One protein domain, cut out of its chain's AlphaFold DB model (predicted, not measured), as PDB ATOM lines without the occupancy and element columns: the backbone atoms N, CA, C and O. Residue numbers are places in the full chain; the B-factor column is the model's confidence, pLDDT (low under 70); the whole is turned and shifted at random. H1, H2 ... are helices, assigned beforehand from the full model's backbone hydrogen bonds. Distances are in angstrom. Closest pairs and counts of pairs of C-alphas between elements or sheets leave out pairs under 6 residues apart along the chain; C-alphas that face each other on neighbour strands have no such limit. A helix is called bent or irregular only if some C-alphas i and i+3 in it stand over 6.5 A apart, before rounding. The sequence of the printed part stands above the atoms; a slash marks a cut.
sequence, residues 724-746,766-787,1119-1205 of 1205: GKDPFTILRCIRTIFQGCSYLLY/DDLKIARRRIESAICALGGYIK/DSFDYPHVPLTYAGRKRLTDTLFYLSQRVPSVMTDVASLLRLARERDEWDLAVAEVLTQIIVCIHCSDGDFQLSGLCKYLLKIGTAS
ATOM      1  N   GLY A 724     195.714 166.480 230.395       37.62
ATOM      2  CA  GLY A 724     195.661 166.208 228.950       37.62
ATOM      3  C   GLY A 724     194.247 166.042 228.373       37.62
ATOM      4  O   GLY A 724     194.123 165.605 227.233       37.62
ATOM      5  N   LYS A 725     193.193 166.304 229.163       44.72
ATOM      6  CA  LYS A 725     191.798 165.923 228.862       44.72
ATOM      7  C   LYS A 725     190.838 167.080 228.570       44.72
ATOM      8  O   LYS A 725     189.628 166.868 228.549       44.72
ATOM      9  N   ASP A 726     191.343 168.292 228.391       53.38
ATOM     10  CA  ASP A 726     190.514 169.492 228.403       53.38
ATOM     11  C   ASP A 726     191.053 170.548 227.422       53.38
ATOM     12  O   ASP A 726     192.196 170.978 227.582       53.38
ATOM     13  N   PRO A 727     190.275 171.010 226.421       47.25
ATOM     14  CA  PRO A 727     190.682 172.155 225.603       47.25
ATOM     15  C   PRO A 727     190.745 173.446 226.434       47.25
ATOM     16  O   PRO A 727     191.401 174.406 226.047       47.25
ATOM     17  N   PHE A 728     190.137 173.456 227.625       54.66
ATOM     18  CA  PHE A 728     190.275 174.531 228.594       54.66
ATOM     19  C   PHE A 728     191.475 174.338 229.547       54.66
ATOM     20  O   PHE A 728     191.563 175.047 230.542       54.66
ATOM     21  N   THR A 729     192.445 173.452 229.267       58.31
ATOM     22  CA  THR A 729     193.618 173.240 230.145       58.31
ATOM     23  C   THR A 729     194.439 174.511 230.353       58.31
ATOM     24  O   THR A 729     194.697 174.901 231.491       58.31
ATOM     25  N   ILE A 730     194.828 175.188 229.270       51.91
ATOM     26  CA  ILE A 730     195.583 176.449 229.333       51.91
ATOM     27  C   ILE A 730     194.721 177.547 229.968       51.91
ATOM     28  O   ILE A 730     195.165 178.222 230.896       51.91
ATOM     29  N   LEU A 731     193.459 177.645 229.543       54.34
ATOM     30  CA  LEU A 731     192.427 178.508 230.123       54.34
ATOM     31  C   LEU A 731     192.315 178.346 231.658       54.34
ATOM     32  O   LEU A 731     192.298 179.332 232.395       54.34
ATOM     33  N   ARG A 732     192.316 177.110 232.173       62.50
ATOM     34  CA  ARG A 732     192.264 176.794 233.611       62.50
ATOM     35  C   ARG A 732     193.581 177.071 234.330       62.50
ATOM     36  O   ARG A 732     193.539 177.503 235.478       62.50
ATOM     37  N   CYS A 733     194.734 176.911 233.677       51.88
ATOM     38  CA  CYS A 733     196.016 177.364 234.229       51.88
ATOM     39  C   CYS A 733     196.078 178.896 234.401       51.88
ATOM     40  O   CYS A 733     196.752 179.366 235.312       51.88
ATOM     41  N   ILE A 734     195.349 179.663 233.580       54.97
ATOM     42  CA  ILE A 734     195.276 181.138 233.640       54.97
ATOM     43  C   ILE A 734     194.081 181.616 234.514       54.97
ATOM     44  O   ILE A 734     193.873 182.810 234.721       54.97
ATOM     45  N   ARG A 735     193.308 180.702 235.129       58.88
ATOM     46  CA  ARG A 735     192.090 181.010 235.917       58.88
ATOM     47  C   ARG A 735     192.286 181.986 237.079       58.88
ATOM     48  O   ARG A 735     191.337 182.667 237.451       58.88
ATOM     49  N   THR A 736     193.483 182.078 237.654       52.47
ATOM     50  CA  THR A 736     193.814 183.075 238.690       52.47
ATOM     51  C   THR A 736     193.824 184.510 238.163       52.47
ATOM     52  O   THR A 736     193.527 185.433 238.912       52.47
ATOM     53  N   ILE A 737     194.141 184.697 236.884       54.28
ATOM     54  CA  ILE A 737     194.274 186.002 236.230       54.28
ATOM     55  C   ILE A 737     192.927 186.447 235.635       54.28
ATOM     56  O   ILE A 737     192.600 187.630 235.653       54.28
ATOM     57  N   PHE A 738     192.105 185.492 235.190       58.19
ATOM     58  CA  PHE A 738     190.748 185.718 234.678       58.19
ATOM     59  C   PHE A 738     189.640 185.454 235.717       58.19
ATOM     60  O   PHE A 738     188.544 185.029 235.355       58.19
ATOM     61  N   GLN A 739     189.881 185.717 237.009       58.88
ATOM     62  CA  GLN A 739     188.877 185.486 238.066       58.88
ATOM     63  C   GLN A 739     187.565 186.271 237.870       58.88
ATOM     64  O   GLN A 739     186.514 185.775 238.268       58.88
ATOM     65  N   GLY A 740     187.607 187.444 237.223       51.91
ATOM     66  CA  GLY A 740     186.402 188.195 236.842       51.91
ATOM     67  C   GLY A 740     185.595 187.522 235.722       51.91
ATOM     68  O   GLY A 740     184.372 187.471 235.785       51.91
ATOM     69  N   CYS A 741     186.262 186.899 234.747       49.00
ATOM     70  CA  CYS A 741     185.625 186.215 233.613       49.00
ATOM     71  C   CYS A 741     185.252 184.761 233.965       49.00
ATOM     72  O   CYS A 741     185.528 183.815 233.221       49.00
ATOM     73  N   SER A 742     184.631 184.588 235.135       47.56
ATOM     74  CA  SER A 742     184.288 183.300 235.754       47.56
ATOM     75  C   SER A 742     183.480 182.370 234.838       47.56
ATOM     76  O   SER A 742     183.665 181.151 234.886       47.56
ATOM     77  N   TYR A 743     182.662 182.954 233.956       51.06
ATOM     78  CA  TYR A 743     181.798 182.279 232.985       51.06
ATOM     79  C   TYR A 743     182.536 181.408 231.953       51.06
ATOM     80  O   TYR A 743     181.947 180.467 231.432       51.06
ATOM     81  N   LEU A 744     183.822 181.665 231.681       49.75
ATOM     82  CA  LEU A 744     184.622 180.860 230.743       49.75
ATOM     83  C   LEU A 744     185.295 179.644 231.393       49.75
ATOM     84  O   LEU A 744     185.696 178.713 230.697       49.75
ATOM     85  N   LEU A 745     185.510 179.688 232.713       45.69
ATOM     86  CA  LEU A 745     186.514 178.862 233.405       45.69
ATOM     87  C   LEU A 745     185.942 177.980 234.519       45.69
ATOM     88  O   LEU A 745     186.698 177.307 235.233       45.69
ATOM     89  N   TYR A 746     184.621 177.971 234.682       41.25
ATOM     90  CA  TYR A 746     183.934 176.994 235.514       41.25
ATOM     91  C   TYR A 746     183.560 175.753 234.692       41.25
ATOM     92  O   TYR A 746     182.790 175.869 233.740       41.25
ATOM     93  N   ASP A 766     172.207 175.124 227.644       80.81
ATOM     94  CA  ASP A 766     172.304 175.341 226.198       80.81
ATOM     95  C   ASP A 766     173.075 176.622 225.839       80.81
ATOM     96  O   ASP A 766     173.921 176.562 224.943       80.81
ATOM     97  N   ASP A 767     172.933 177.724 226.589       77.06
ATOM     98  CA  ASP A 767     173.824 178.895 226.455       77.06
ATOM     99  C   ASP A 767     175.289 178.482 226.669       77.06
ATOM    100  O   ASP A 767     176.170 178.901 225.921       77.06
ATOM    101  N   LEU A 768     175.570 177.594 227.629       78.31
ATOM    102  CA  LEU A 768     176.926 177.083 227.868       78.31
ATOM    103  C   LEU A 768     177.438 176.175 226.732       78.31
ATOM    104  O   LEU A 768     178.636 176.192 226.433       78.31
ATOM    105  N   LYS A 769     176.563 175.423 226.047       79.69
ATOM    106  CA  LYS A 769     176.922 174.682 224.819       79.69
ATOM    107  C   LYS A 769     177.215 175.638 223.660       79.69
ATOM    108  O   LYS A 769     178.176 175.414 222.924       79.69
ATOM    109  N   ILE A 770     176.429 176.706 223.511       77.38
ATOM    110  CA  ILE A 770     176.617 177.746 222.489       77.38
ATOM    111  C   ILE A 770     177.919 178.515 222.748       77.38
ATOM    112  O   ILE A 770     178.747 178.628 221.843       77.38
ATOM    113  N   ALA A 771     178.151 178.966 223.983       75.19
ATOM    114  CA  ALA A 771     179.383 179.615 224.421       75.19
ATOM    115  C   ALA A 771     180.603 178.740 224.117       75.19
ATOM    116  O   ALA A 771     181.558 179.200 223.491       75.19
ATOM    117  N   ARG A 772     180.539 177.449 224.476       84.56
ATOM    118  CA  ARG A 772     181.581 176.472 224.153       84.56
ATOM    119  C   ARG A 772     181.823 176.394 222.642       84.56
ATOM    120  O   ARG A 772     182.935 176.689 222.220       84.56
ATOM    121  N   ARG A 773     180.803 176.110 221.821       81.62
ATOM    122  CA  ARG A 773     180.931 176.053 220.347       81.62
ATOM    123  C   ARG A 773     181.531 177.341 219.755       81.62
ATOM    124  O   ARG A 773     182.359 177.270 218.846       81.62
ATOM    125  N   ARG A 774     181.179 178.514 220.299       82.00
ATOM    126  CA  ARG A 774     181.699 179.834 219.887       82.00
ATOM    127  C   ARG A 774     183.142 180.104 220.341       82.00
ATOM    128  O   ARG A 774     183.854 180.825 219.645       82.00
ATOM    129  N   ILE A 775     183.614 179.515 221.442       83.62
ATOM    130  CA  ILE A 775     185.039 179.523 221.832       83.62
ATOM    131  C   ILE A 775     185.826 178.554 220.946       83.62
ATOM    132  O   ILE A 775     186.877 178.906 220.413       83.62
ATOM    133  N   GLU A 776     185.301 177.346 220.748       86.75
ATOM    134  CA  GLU A 776     185.961 176.288 219.981       86.75
ATOM    135  C   GLU A 776     186.159 176.695 218.511       86.75
ATOM    136  O   GLU A 776     187.246 176.534 217.943       86.75
ATOM    137  N   SER A 777     185.153 177.351 217.930       79.06
ATOM    138  CA  SER A 777     185.225 177.937 216.590       79.06
ATOM    139  C   SER A 777     186.201 179.121 216.505       79.06
ATOM    140  O   SER A 777     186.878 179.269 215.487       79.06
ATOM    141  N   ALA A 778     186.355 179.922 217.570       79.25
ATOM    142  CA  ALA A 778     187.293 181.052 217.596       79.25
ATOM    143  C   ALA A 778     188.743 180.563 217.599       79.25
ATOM    144  O   ALA A 778     189.572 181.072 216.845       79.25
ATOM    145  N   ILE A 779     189.035 179.524 218.388       86.62
ATOM    146  CA  ILE A 779     190.347 178.872 218.425       86.62
ATOM    147  C   ILE A 779     190.705 178.347 217.027       86.62
ATOM    148  O   ILE A 779     191.796 178.627 216.527       86.62
ATOM    149  N   CYS A 780     189.779 177.659 216.351       84.81
ATOM    150  CA  CYS A 780     190.000 177.140 214.998       84.81
ATOM    151  C   CYS A 780     190.182 178.254 213.947       84.81
ATOM    152  O   CYS A 780     191.050 178.136 213.074       84.81
ATOM    153  N   ALA A 781     189.418 179.347 214.052       80.19
ATOM    154  CA  ALA A 781     189.495 180.512 213.170       80.19
ATOM    155  C   ALA A 781     190.797 181.314 213.333       80.19
ATOM    156  O   ALA A 781     191.379 181.767 212.349       80.19
ATOM    157  N   LEU A 782     191.294 181.440 214.566       83.75
ATOM    158  CA  LEU A 782     192.549 182.122 214.898       83.75
ATOM    159  C   LEU A 782     193.795 181.244 214.679       83.75
ATOM    160  O   LEU A 782     194.904 181.651 215.014       83.75
ATOM    161  N   GLY A 783     193.645 180.060 214.079       81.75
ATOM    162  CA  GLY A 783     194.761 179.207 213.669       81.75
ATOM    163  C   GLY A 783     195.117 178.073 214.634       81.75
ATOM    164  O   GLY A 783     195.981 177.260 214.301       81.75
ATOM    165  N   GLY A 784     194.434 177.957 215.770       83.50
ATOM    166  CA  GLY A 784     194.529 176.807 216.667       83.50
ATOM    167  C   GLY A 784     193.810 175.575 216.112       83.50
ATOM    168  O   GLY A 784     193.391 175.541 214.952       83.50
ATOM    169  N   TYR A 785     193.684 174.549 216.942       86.00
ATOM    170  CA  TYR A 785     192.910 173.336 216.685       86.00
ATOM    171  C   TYR A 785     192.568 172.711 218.036       86.00
ATOM    172  O   TYR A 785     193.403 172.710 218.938       86.00
ATOM    173  N   ILE A 786     191.373 172.160 218.199       83.56
ATOM    174  CA  ILE A 786     191.041 171.451 219.435       83.56
ATOM    175  C   ILE A 786     191.438 169.995 219.295       83.56
ATOM    176  O   ILE A 786     191.070 169.313 218.344       83.56
ATOM    177  N   LYS A 787     192.251 169.534 220.244       78.19
ATOM    178  CA  LYS A 787     192.702 168.151 220.295       78.19
ATOM    179  C   LYS A 787     191.591 167.303 220.897       78.19
ATOM    180  O   LYS A 787     191.416 167.297 222.114       78.19
ATOM    181  N   ASP A1119     177.251 166.105 213.120       61.62
ATOM    182  CA  ASP A1119     177.568 167.524 212.842       61.62
ATOM    183  C   ASP A1119     178.987 167.955 213.302       61.62
ATOM    184  O   ASP A1119     179.301 169.145 213.423       61.62
ATOM    185  N   SER A1120     179.870 167.004 213.617       62.66
ATOM    186  CA  SER A1120     181.259 167.280 213.996       62.66
ATOM    187  C   SER A1120     182.081 167.692 212.762       62.66
ATOM    188  O   SER A1120     182.158 166.964 211.775       62.66
ATOM    189  N   PHE A1121     182.730 168.860 212.803       64.50
ATOM    190  CA  PHE A1121     183.585 169.349 211.712       64.50
ATOM    191  C   PHE A1121     185.064 169.288 212.102       64.50
ATOM    192  O   PHE A1121     185.497 170.004 213.008       64.50
ATOM    193  N   ASP A1122     185.849 168.481 211.384       61.47
ATOM    194  CA  ASP A1122     187.281 168.329 211.642       61.47
ATOM    195  C   ASP A1122     188.106 169.380 210.886       61.47
ATOM    196  O   ASP A1122     188.175 169.427 209.652       61.47
ATOM    197  N   TYR A1123     188.791 170.225 211.654       66.44
ATOM    198  CA  TYR A1123     189.656 171.278 211.133       66.44
ATOM    199  C   TYR A1123     191.082 170.752 210.941       66.44
ATOM    200  O   TYR A1123     191.791 170.549 211.933       66.44
ATOM    201  N   PRO A1124     191.565 170.559 209.696       66.81
ATOM    202  CA  PRO A1124     192.913 170.054 209.474       66.81
ATOM    203  C   PRO A1124     193.943 171.022 210.065       66.81
ATOM    204  O   PRO A1124     193.960 172.214 209.741       66.81
ATOM    205  N   HIS A1125     194.830 170.511 210.923       69.88
ATOM    206  CA  HIS A1125     195.871 171.321 211.548       69.88
ATOM    207  C   HIS A1125     196.881 171.805 210.494       69.88
ATOM    208  O   HIS A1125     197.800 171.088 210.097       69.88
ATOM    209  N   VAL A1126     196.702 173.050 210.044       70.81
ATOM    210  CA  VAL A1126     197.626 173.765 209.156       70.81
ATOM    211  C   VAL A1126     198.492 174.697 210.010       70.81
ATOM    212  O   VAL A1126     197.970 175.729 210.448       70.81
ATOM    213  N   PRO A1127     199.786 174.388 210.239       77.00
ATOM    214  CA  PRO A1127     200.668 175.238 211.030       77.00
ATOM    215  C   PRO A1127     200.752 176.649 210.450       77.00
ATOM    216  O   PRO A1127     200.928 176.832 209.240       77.00
ATOM    217  N   LEU A1128     200.661 177.654 211.316       82.50
ATOM    218  CA  LEU A1128     200.751 179.049 210.912       82.50
ATOM    219  C   LEU A1128     202.143 179.336 210.342       82.50
ATOM    220  O   LEU A1128     203.172 178.963 210.911       82.50
ATOM    221  N   THR A1129     202.193 180.069 209.227       87.94
ATOM    222  CA  THR A1129     203.473 180.557 208.694       87.94
ATOM    223  C   THR A1129     204.178 181.421 209.742       87.94
ATOM    224  O   THR A1129     203.523 182.083 210.546       87.94
ATOM    225  N   TYR A1130     205.513 181.500 209.713       86.94
ATOM    226  CA  TYR A1130     206.261 182.338 210.665       86.94
ATOM    227  C   TYR A1130     205.772 183.805 210.706       86.94
ATOM    228  O   TYR A1130     205.771 184.434 211.764       86.94
ATOM    229  N   ALA A1131     205.303 184.340 209.571       87.44
ATOM    230  CA  ALA A1131     204.698 185.670 209.502       87.44
ATOM    231  C   ALA A1131     203.312 185.733 210.171       87.44
ATOM    232  O   ALA A1131     203.030 186.707 210.865       87.44
ATOM    233  N   GLY A1132     202.478 184.700 210.008       88.31
ATOM    234  CA  GLY A1132     201.203 184.549 210.720       88.31
ATOM    235  C   GLY A1132     201.406 184.426 212.232       88.31
ATOM    236  O   GLY A1132     200.865 185.239 212.977       88.31
ATOM    237  N   ARG A1133     202.291 183.511 212.668       89.00
ATOM    238  CA  ARG A1133     202.723 183.357 214.071       89.00
ATOM    239  C   ARG A1133     203.111 184.703 214.677       89.00
ATOM    240  O   ARG A1133     202.546 185.096 215.691       89.00
ATOM    241  N   LYS A1134     204.024 185.442 214.028       90.75
ATOM    242  CA  LYS A1134     204.461 186.753 214.526       90.75
ATOM    243  C   LYS A1134     203.304 187.755 214.598       90.75
ATOM    244  O   LYS A1134     203.171 188.405 215.621       90.75
ATOM    245  N   ARG A1135     202.455 187.862 213.568       91.06
ATOM    246  CA  ARG A1135     201.321 188.809 213.550       91.06
ATOM    247  C   ARG A1135     200.311 188.552 214.663       91.06
ATOM    248  O   ARG A1135     199.887 189.506 215.309       91.06
ATOM    249  N   LEU A1136     199.938 187.294 214.901       90.75
ATOM    250  CA  LEU A1136     199.015 186.964 215.986       90.75
ATOM    251  C   LEU A1136     199.656 187.222 217.353       90.75
ATOM    252  O   LEU A1136     199.005 187.805 218.208       90.75
ATOM    253  N   THR A1137     200.940 186.903 217.543       94.06
ATOM    254  CA  THR A1137     201.671 187.242 218.777       94.06
ATOM    255  C   THR A1137     201.829 188.756 218.981       94.06
ATOM    256  O   THR A1137     201.616 189.238 220.089       94.06
ATOM    257  N   ASP A1138     202.148 189.523 217.935       94.69
ATOM    258  CA  ASP A1138     202.207 190.992 217.982       94.69
ATOM    259  C   ASP A1138     200.829 191.575 218.361       94.69
ATOM    260  O   ASP A1138     200.744 192.487 219.180       94.69
ATOM    261  N   THR A1139     199.743 191.011 217.814       94.31
ATOM    262  CA  THR A1139     198.363 191.415 218.141       94.31
ATOM    263  C   THR A1139     197.981 191.017 219.566       94.31
ATOM    264  O   THR A1139     197.360 191.803 220.274       94.31
ATOM    265  N   LEU A1140     198.402 189.837 220.026       95.38
ATOM    266  CA  LEU A1140     198.180 189.365 221.390       95.38
ATOM    267  C   LEU A1140     198.838 190.296 222.413       95.38
ATOM    268  O   LEU A1140     198.200 190.675 223.391       95.38
ATOM    269  N   PHE A1141     200.080 190.720 222.159       95.62
ATOM    270  CA  PHE A1141     200.772 191.707 222.990       95.62
ATOM    271  C   PHE A1141     200.214 193.129 222.849       95.62
ATOM    272  O   PHE A1141     200.351 193.918 223.779       95.62
ATOM    273  N   TYR A1142     199.577 193.480 221.729       95.75
ATOM    274  CA  TYR A1142     198.846 194.744 221.592       95.75
ATOM    275  C   TYR A1142     197.544 194.744 222.406       95.75
ATOM    276  O   TYR A1142     197.243 195.719 223.091       95.75
ATOM    277  N   LEU A1143     196.785 193.646 222.383       94.88
ATOM    278  CA  LEU A1143     195.551 193.521 223.158       94.88
ATOM    279  C   LEU A1143     195.831 193.351 224.660       94.88
ATOM    280  O   LEU A1143     195.160 193.990 225.467       94.88
ATOM    281  N   SER A1144     196.858 192.589 225.058       95.50
ATOM    282  CA  SER A1144     197.207 192.403 226.478       95.50
ATOM    283  C   SER A1144     197.686 193.682 227.177       95.50
ATOM    284  O   SER A1144     197.578 193.777 228.395       95.50
ATOM    285  N   GLN A1145     198.098 194.722 226.439       94.88
ATOM    286  CA  GLN A1145     198.331 196.060 227.008       94.88
ATOM    287  C   GLN A1145     197.062 196.686 227.615       94.88
ATOM    288  O   GLN A1145     197.173 197.549 228.483       94.88
ATOM    289  N   ARG A1146     195.861 196.248 227.204       95.12
ATOM    290  CA  ARG A1146     194.585 196.664 227.813       95.12
ATOM    291  C   ARG A1146     194.263 195.927 229.113       95.12
ATOM    292  O   ARG A1146     193.438 196.412 229.877       95.12
ATOM    293  N   VAL A1147     194.914 194.791 229.377       93.69
ATOM    294  CA  VAL A1147     194.733 193.993 230.599       93.69
ATOM    295  C   VAL A1147     196.119 193.667 231.182       93.69
ATOM    296  O   VAL A1147     196.608 192.548 231.027       93.69
ATOM    297  N   PRO A1148     196.809 194.639 231.820       89.50
ATOM    298  CA  PRO A1148     198.242 194.528 232.119       89.50
ATOM    299  C   PRO A1148     198.638 193.329 232.992       89.50
ATOM    300  O   PRO A1148     199.746 192.817 232.846       89.50
ATOM    301  N   SER A1149     197.730 192.851 233.850       89.94
ATOM    302  CA  SER A1149     197.891 191.631 234.658       89.94
ATOM    303  C   SER A1149     198.048 190.356 233.825       89.94
ATOM    304  O   SER A1149     198.687 189.413 234.271       89.94
ATOM    305  N   VAL A1150     197.493 190.317 232.611       90.62
ATOM    306  CA  VAL A1150     197.549 189.159 231.705       90.62
ATOM    307  C   VAL A1150     198.873 189.112 230.932       90.62
ATOM    308  O   VAL A1150     199.315 188.044 230.511       90.62
ATOM    309  N   MET A1151     199.541 190.253 230.731       93.69
ATOM    310  CA  MET A1151     200.694 190.364 229.828       93.69
ATOM    311  C   MET A1151     201.917 189.539 230.277       93.69
ATOM    312  O   MET A1151     202.622 188.982 229.431       93.69
ATOM    313  N   THR A1152     202.166 189.434 231.585       92.88
ATOM    314  CA  THR A1152     203.242 188.601 232.156       92.88
ATOM    315  C   THR A1152     203.031 187.119 231.879       92.88
ATOM    316  O   THR A1152     203.973 186.404 231.530       92.88
ATOM    317  N   ASP A1153     201.786 186.673 231.972       92.19
ATOM    318  CA  ASP A1153     201.424 185.261 231.932       92.19
ATOM    319  C   ASP A1153     201.143 184.778 230.508       92.19
ATOM    320  O   ASP A1153     201.476 183.648 230.162       92.19
ATOM    321  N   VAL A1154     200.727 185.680 229.612       94.19
ATOM    322  CA  VAL A1154     200.879 185.512 228.156       94.19
ATOM    323  C   VAL A1154     202.335 185.208 227.802       94.19
ATOM    324  O   VAL A1154     202.613 184.262 227.065       94.19
ATOM    325  N   ALA A1155     203.284 185.998 228.313       93.88
ATOM    326  CA  ALA A1155     204.695 185.836 227.975       93.88
ATOM    327  C   ALA A1155     205.294 184.536 228.546       93.88
ATOM    328  O   ALA A1155     206.109 183.894 227.873       93.88
ATOM    329  N   SER A1156     204.884 184.124 229.751       94.56
ATOM    330  CA  SER A1156     205.318 182.861 230.359       94.56
ATOM    331  C   SER A1156     204.692 181.643 229.663       94.56
ATOM    332  O   SER A1156     205.407 180.690 229.338       94.56
ATOM    333  N   LEU A1157     203.400 181.693 229.328       93.94
ATOM    334  CA  LEU A1157     202.701 180.597 228.663       93.94
ATOM    335  C   LEU A1157     203.134 180.424 227.204       93.94
ATOM    336  O   LEU A1157     203.432 179.303 226.798       93.94
ATOM    337  N   LEU A1158     203.261 181.506 226.425       93.88
ATOM    338  CA  LEU A1158     203.787 181.411 225.057       93.88
ATOM    339  C   LEU A1158     205.199 180.818 225.035       93.88
ATOM    340  O   LEU A1158     205.540 180.066 224.122       93.88
ATOM    341  N   ARG A1159     206.021 181.100 226.052       94.69
ATOM    342  CA  ARG A1159     207.327 180.454 226.197       94.69
ATOM    343  C   ARG A1159     207.196 178.943 226.416       94.69
ATOM    344  O   ARG A1159     207.863 178.194 225.708       94.69
ATOM    345  N   LEU A1160     206.330 178.494 227.325       93.81
ATOM    346  CA  LEU A1160     206.091 177.063 227.563       93.81
ATOM    347  C   LEU A1160     205.523 176.357 226.319       93.81
ATOM    348  O   LEU A1160     205.992 175.280 225.958       93.81
ATOM    349  N   ALA A1161     204.585 176.987 225.610       94.62
ATOM    350  CA  ALA A1161     204.045 176.475 224.352       94.62
ATOM    351  C   ALA A1161     205.124 176.375 223.260       94.62
ATOM    352  O   ALA A1161     205.171 175.399 222.513       94.62
ATOM    353  N   ARG A1162     206.060 177.335 223.203       92.94
ATOM    354  CA  ARG A1162     207.233 177.271 222.316       92.94
ATOM    355  C   ARG A1162     208.166 176.112 222.649       92.94
ATOM    356  O   ARG A1162     208.746 175.524 221.743       92.94
ATOM    357  N   GLU A1163     208.330 175.811 223.933       93.25
ATOM    358  CA  GLU A1163     209.153 174.704 224.430       93.25
ATOM    359  C   GLU A1163     208.494 173.325 224.164       93.25
ATOM    360  O   GLU A1163     209.183 172.309 224.224       93.25
ATOM    361  N   ARG A1164     207.204 173.290 223.778       93.56
ATOM    362  CA  ARG A1164     206.438 172.089 223.369       93.56
ATOM    363  C   ARG A1164     206.083 172.006 221.869       93.56
ATOM    364  O   ARG A1164     205.506 171.013 221.447       93.56
ATOM    365  N   ASP A1165     206.409 173.036 221.083       90.75
ATOM    366  CA  ASP A1165     205.924 173.288 219.701       90.75
ATOM    367  C   ASP A1165     204.386 173.451 219.559       90.75
ATOM    368  O   ASP A1165     203.841 173.489 218.458       90.75
ATOM    369  N   GLU A1166     203.682 173.680 220.672       94.50
ATOM    370  CA  GLU A1166     202.232 173.948 220.760       94.50
ATOM    371  C   GLU A1166     201.897 175.448 220.550       94.50
ATOM    372  O   GLU A1166     200.845 175.939 220.956       94.50
ATOM    373  N   TRP A1167     202.808 176.211 219.929       92.25
ATOM    374  CA  TRP A1167     202.735 177.680 219.817       92.25
ATOM    375  C   TRP A1167     201.460 178.186 219.134       92.25
ATOM    376  O   TRP A1167     200.870 179.158 219.598       92.25
ATOM    377  N   ASP A1168     201.033 177.548 218.040       91.25
ATOM    378  CA  ASP A1168     199.872 178.011 217.260       91.25
ATOM    379  C   ASP A1168     198.564 177.841 218.035       91.25
ATOM    380  O   ASP A1168     197.697 178.713 217.983       91.25
ATOM    381  N   LEU A1169     198.469 176.760 218.815       90.56
ATOM    382  CA  LEU A1169     197.346 176.495 219.702       90.56
ATOM    383  C   LEU A1169     197.293 177.517 220.842       90.56
ATOM    384  O   LEU A1169     196.297 178.220 220.991       90.56
ATOM    385  N   ALA A1170     198.396 177.678 221.579       93.69
ATOM    386  CA  ALA A1170     198.458 178.610 222.702       93.69
ATOM    387  C   ALA A1170     198.247 180.075 222.278       93.69
ATOM    388  O   ALA A1170     197.618 180.841 223.005       93.69
ATOM    389  N   VAL A1171     198.726 180.485 221.095       94.06
ATOM    390  CA  VAL A1171     198.421 181.821 220.561       94.06
ATOM    391  C   VAL A1171     196.925 181.968 220.281       94.06
ATOM    392  O   VAL A1171     196.356 182.981 220.677       94.06
ATOM    393  N   ALA A1172     196.272 180.991 219.647       92.81
ATOM    394  CA  ALA A1172     194.847 181.072 219.323       92.81
ATOM    395  C   ALA A1172     193.941 181.033 220.570       92.81
ATOM    396  O   ALA A1172     193.015 181.838 220.683       92.81
ATOM    397  N   GLU A1173     194.229 180.158 221.535       92.19
ATOM    398  CA  GLU A1173     193.499 180.067 222.806       92.19
ATOM    399  C   GLU A1173     193.628 181.344 223.639       92.19
ATOM    400  O   GLU A1173     192.630 181.858 224.146       92.19
ATOM    401  N   VAL A1174     194.842 181.881 223.798       94.38
ATOM    402  CA  VAL A1174     195.066 183.086 224.614       94.38
ATOM    403  C   VAL A1174     194.585 184.343 223.887       94.38
ATOM    404  O   VAL A1174     194.095 185.267 224.533       94.38
ATOM    405  N   LEU A1175     194.617 184.366 222.550       94.69
ATOM    406  CA  LEU A1175     193.990 185.433 221.767       94.69
ATOM    407  C   LEU A1175     192.467 185.408 221.919       94.69
ATOM    408  O   LEU A1175     191.880 186.458 222.160       94.69
ATOM    409  N   THR A1176     191.843 184.226 221.880       94.25
ATOM    410  CA  THR A1176     190.401 184.060 222.144       94.25
ATOM    411  C   THR A1176     190.033 184.569 223.540       94.25
ATOM    412  O   THR A1176     189.125 185.386 223.662       94.25
ATOM    413  N   GLN A1177     190.778 184.163 224.578       91.94
ATOM    414  CA  GLN A1177     190.593 184.650 225.953       91.94
ATOM    415  C   GLN A1177     190.652 186.177 226.028       91.94
ATOM    416  O   GLN A1177     189.708 186.809 226.487       91.94
ATOM    417  N   ILE A1178     191.733 186.780 225.529       94.94
ATOM    418  CA  ILE A1178     191.937 188.229 225.619       94.94
ATOM    419  C   ILE A1178     190.894 189.004 224.803       94.94
ATOM    420  O   ILE A1178     190.467 190.068 225.242       94.94
ATOM    421  N   ILE A1179     190.434 188.480 223.662       95.06
ATOM    422  CA  ILE A1179     189.318 189.076 222.916       95.06
ATOM    423  C   ILE A1179     188.045 189.062 223.764       95.06
ATOM    424  O   ILE A1179     187.424 190.111 223.918       95.06
ATOM    425  N   VAL A1180     187.676 187.916 224.348       94.25
ATOM    426  CA  VAL A1180     186.481 187.810 225.201       94.25
ATOM    427  C   VAL A1180     186.575 188.779 226.383       94.25
ATOM    428  O   VAL A1180     185.671 189.584 226.569       94.25
ATOM    429  N   CYS A1181     187.696 188.805 227.106       93.44
ATOM    430  CA  CYS A1181     187.898 189.682 228.266       93.44
ATOM    431  C   CYS A1181     187.956 191.191 227.943       93.44
ATOM    432  O   CYS A1181     187.930 192.001 228.866       93.44
ATOM    433  N   ILE A1182     188.081 191.587 226.669       95.44
ATOM    434  CA  ILE A1182     188.088 192.998 226.232       95.44
ATOM    435  C   ILE A1182     186.770 193.395 225.547       95.44
ATOM    436  O   ILE A1182     186.435 194.581 225.523       95.44
ATOM    437  N   HIS A1183     186.040 192.440 224.960       95.44
ATOM    438  CA  HIS A1183     184.902 192.724 224.080       95.44
ATOM    439  C   HIS A1183     183.560 192.151 224.542       95.44
ATOM    440  O   HIS A1183     182.535 192.733 224.184       95.44
ATOM    441  N   CYS A1184     183.540 191.063 225.313       95.19
ATOM    442  CA  CYS A1184     182.328 190.557 225.955       95.19
ATOM    443  C   CYS A1184     182.130 191.280 227.292       95.19
ATOM    444  O   CYS A1184     183.058 191.360 228.097       95.19
ATOM    445  N   SER A1185     180.932 191.811 227.536       94.12
ATOM    446  CA  SER A1185     180.576 192.383 228.838       94.12
ATOM    447  C   SER A1185     180.368 191.287 229.885       94.12
ATOM    448  O   SER A1185     180.104 190.131 229.547       94.12
ATOM    449  N   ASP A1186     180.424 191.645 231.165       91.94
ATOM    450  CA  ASP A1186     180.008 190.734 232.231       91.94
ATOM    451  C   ASP A1186     178.548 190.303 231.998       91.94
ATOM    452  O   ASP A1186     177.673 191.138 231.767       91.94
ATOM    453  N   GLY A1187     178.299 188.990 231.977       90.50
ATOM    454  CA  GLY A1187     176.998 188.408 231.618       90.50
ATOM    455  C   GLY A1187     176.760 188.142 230.120       90.50
ATOM    456  O   GLY A1187     175.713 187.605 229.772       90.50
ATOM    457  N   ASP A1188     177.702 188.441 229.219       91.00
ATOM    458  CA  ASP A1188     177.604 188.109 227.782       91.00
ATOM    459  C   ASP A1188     177.911 186.620 227.520       91.00
ATOM    460  O   ASP A1188     178.875 186.271 226.836       91.00
ATOM    461  N   PHE A1189     177.097 185.716 228.078       87.94
ATOM    462  CA  PHE A1189     177.268 184.258 227.954       87.94
ATOM    463  C   PHE A1189     177.221 183.782 226.498       87.94
ATOM    464  O   PHE A1189     177.933 182.855 226.124       87.94
ATOM    465  N   GLN A1190     176.458 184.473 225.649       88.88
ATOM    466  CA  GLN A1190     176.408 184.211 224.210       88.88
ATOM    467  C   GLN A1190     177.674 184.652 223.457       88.88
ATOM    468  O   GLN A1190     177.812 184.339 222.270       88.88
ATOM    469  N   LEU A1191     178.601 185.356 224.116       93.56
ATOM    470  CA  LEU A1191     179.838 185.889 223.543       93.56
ATOM    471  C   LEU A1191     179.570 186.798 222.330       93.56
ATOM    472  O   LEU A1191     180.268 186.746 221.310       93.56
ATOM    473  N   SER A1192     178.539 187.642 222.422       91.88
ATOM    474  CA  SER A1192     178.197 188.614 221.383       91.88
ATOM    475  C   SER A1192     179.338 189.608 221.131       91.88
ATOM    476  O   SER A1192     179.515 190.054 219.998       91.88
ATOM    477  N   GLY A1193     180.155 189.908 222.143       93.50
ATOM    478  CA  GLY A1193     181.383 190.693 222.042       93.50
ATOM    479  C   GLY A1193     182.469 190.036 221.190       93.50
ATOM    480  O   GLY A1193     183.034 190.682 220.305       93.50
ATOM    481  N   LEU A1194     182.716 188.738 221.393       93.19
ATOM    482  CA  LEU A1194     183.620 187.922 220.575       93.19
ATOM    483  C   LEU A1194     183.137 187.879 219.123       93.19
ATOM    484  O   LEU A1194     183.932 188.111 218.214       93.19
ATOM    485  N   CYS A1195     181.835 187.668 218.906       91.00
ATOM    486  CA  CYS A1195     181.230 187.734 217.579       91.00
ATOM    487  C   CYS A1195     181.472 189.110 216.929       91.00
ATOM    488  O   CYS A1195     182.111 189.190 215.882       91.00
ATOM    489  N   LYS A1196     181.088 190.212 217.593       92.81
ATOM    490  CA  LYS A1196     181.315 191.594 217.118       92.81
ATOM    491  C   LYS A1196     182.793 191.881 216.814       92.81
ATOM    492  O   LYS A1196     183.079 192.600 215.858       92.81
ATOM    493  N   TYR A1197     183.734 191.322 217.579       91.88
ATOM    494  CA  TYR A1197     185.166 191.435 217.292       91.88
ATOM    495  C   TYR A1197     185.572 190.674 216.021       91.88
ATOM    496  O   TYR A1197     186.258 191.244 215.173       91.88
ATOM    497  N   LEU A1198     185.133 189.420 215.867       89.19
ATOM    498  CA  LEU A1198     185.402 188.587 214.689       89.19
ATOM    499  C   LEU A1198     184.827 189.222 213.409       89.19
ATOM    500  O   LEU A1198     185.550 189.389 212.422       89.19
ATOM    501  N   LEU A1199     183.581 189.710 213.457       88.38
ATOM    502  CA  LEU A1199     182.989 190.525 212.386       88.38
ATOM    503  C   LEU A1199     183.887 191.736 212.054       88.38
ATOM    504  O   LEU A1199     184.234 191.964 210.896       88.38
ATOM    505  N   LYS A1200     184.331 192.483 213.074       89.62
ATOM    506  CA  LYS A1200     185.132 193.710 212.920       89.62
ATOM    507  C   LYS A1200     186.539 193.492 212.345       89.62
ATOM    508  O   LYS A1200     187.065 194.411 211.716       89.62
ATOM    509  N   ILE A1201     187.163 192.329 212.539       85.50
ATOM    510  CA  ILE A1201     188.456 192.011 211.901       85.50
ATOM    511  C   ILE A1201     188.316 191.470 210.469       85.50
ATOM    512  O   ILE A1201     189.331 191.250 209.810       85.50
ATOM    513  N   GLY A1202     187.089 191.285 209.969       80.38
ATOM    514  CA  GLY A1202     186.839 190.783 208.620       80.38
ATOM    515  C   GLY A1202     186.871 189.257 208.501       80.38
ATOM    516  O   GLY A1202     187.080 188.738 207.406       80.38
ATOM    517  N   THR A1203     186.635 188.504 209.583       63.06
ATOM    518  CA  THR A1203     186.339 187.059 209.476       63.06
ATOM    519  C   THR A1203     184.857 186.793 209.197       63.06
ATOM    520  O   THR A1203     184.340 185.751 209.591       63.06
ATOM    521  N   ALA A1204     184.173 187.721 208.528       40.06
ATOM    522  CA  ALA A1204     182.819 187.542 208.029       40.06
ATOM    523  C   ALA A1204     182.624 188.255 206.686       40.06
ATOM    524  O   ALA A1204     182.541 189.482 206.618       40.06
ATOM    525  N   SER A1205     182.564 187.434 205.640       34.66
ATOM    526  CA  SER A1205     182.076 187.709 204.287       34.66
ATOM    527  C   SER A1205     181.705 186.366 203.669       34.66
ATOM    528  O   SER A1205     182.628 185.514 203.662       34.66
TER     529      SER A1205
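Overview. This is residues 724 to 746, 766 to 787 and 1119 to 1205 of the 1205 residues of an uncharacterized protein of Pseudo-nitzschia multistriata (UniProt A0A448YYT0). H5 makes the core: H3 and H4 bundle with it, up and down, and H1, H2 and H6 pack on it too. Printed are 132 residues with six named helices, H1 to H6 in order. The whole is all helix and compact, radius of gyration of the C-alphas 13.9 A, spans 36 by 36 by 32 A.

Along the chain. Find C-alpha 1167 at (202.735, 177.680, 219.817); from there H5 runs 23.7 A to residue 1183. H4, residues 1148 to 1164, is only just irregular: C-alphas 1149 and 1152 are 6.6 A apart. Look for H3 at 1130 to 1144, H2 at 766 to 781, H1 at 729 to 733, and H6 at 1192 to 1200, ending at (185.132, 193.710, 212.920).

Arrangement. Start at the hub, H5: H4 makes a hairpin with it, closest C-alphas Ala 1161 and Trp 1167, 4.9 A. H2 touches H5 at a steep tilt of 51 degrees, closest C-alphas Ile 779 and Ala 1172, 5.1 A. Every O i to N i+4 pair is within hydrogen-bond range except in H4, 11 of 13.

Size, cuts and confidence. Cuts at 747 to 765 and 788 to 1118 leave C-alpha gaps of 15.0 A and 16.9 A. Confidence is low at 724 to 746, 1119 to 1125 and 1203 to 1205.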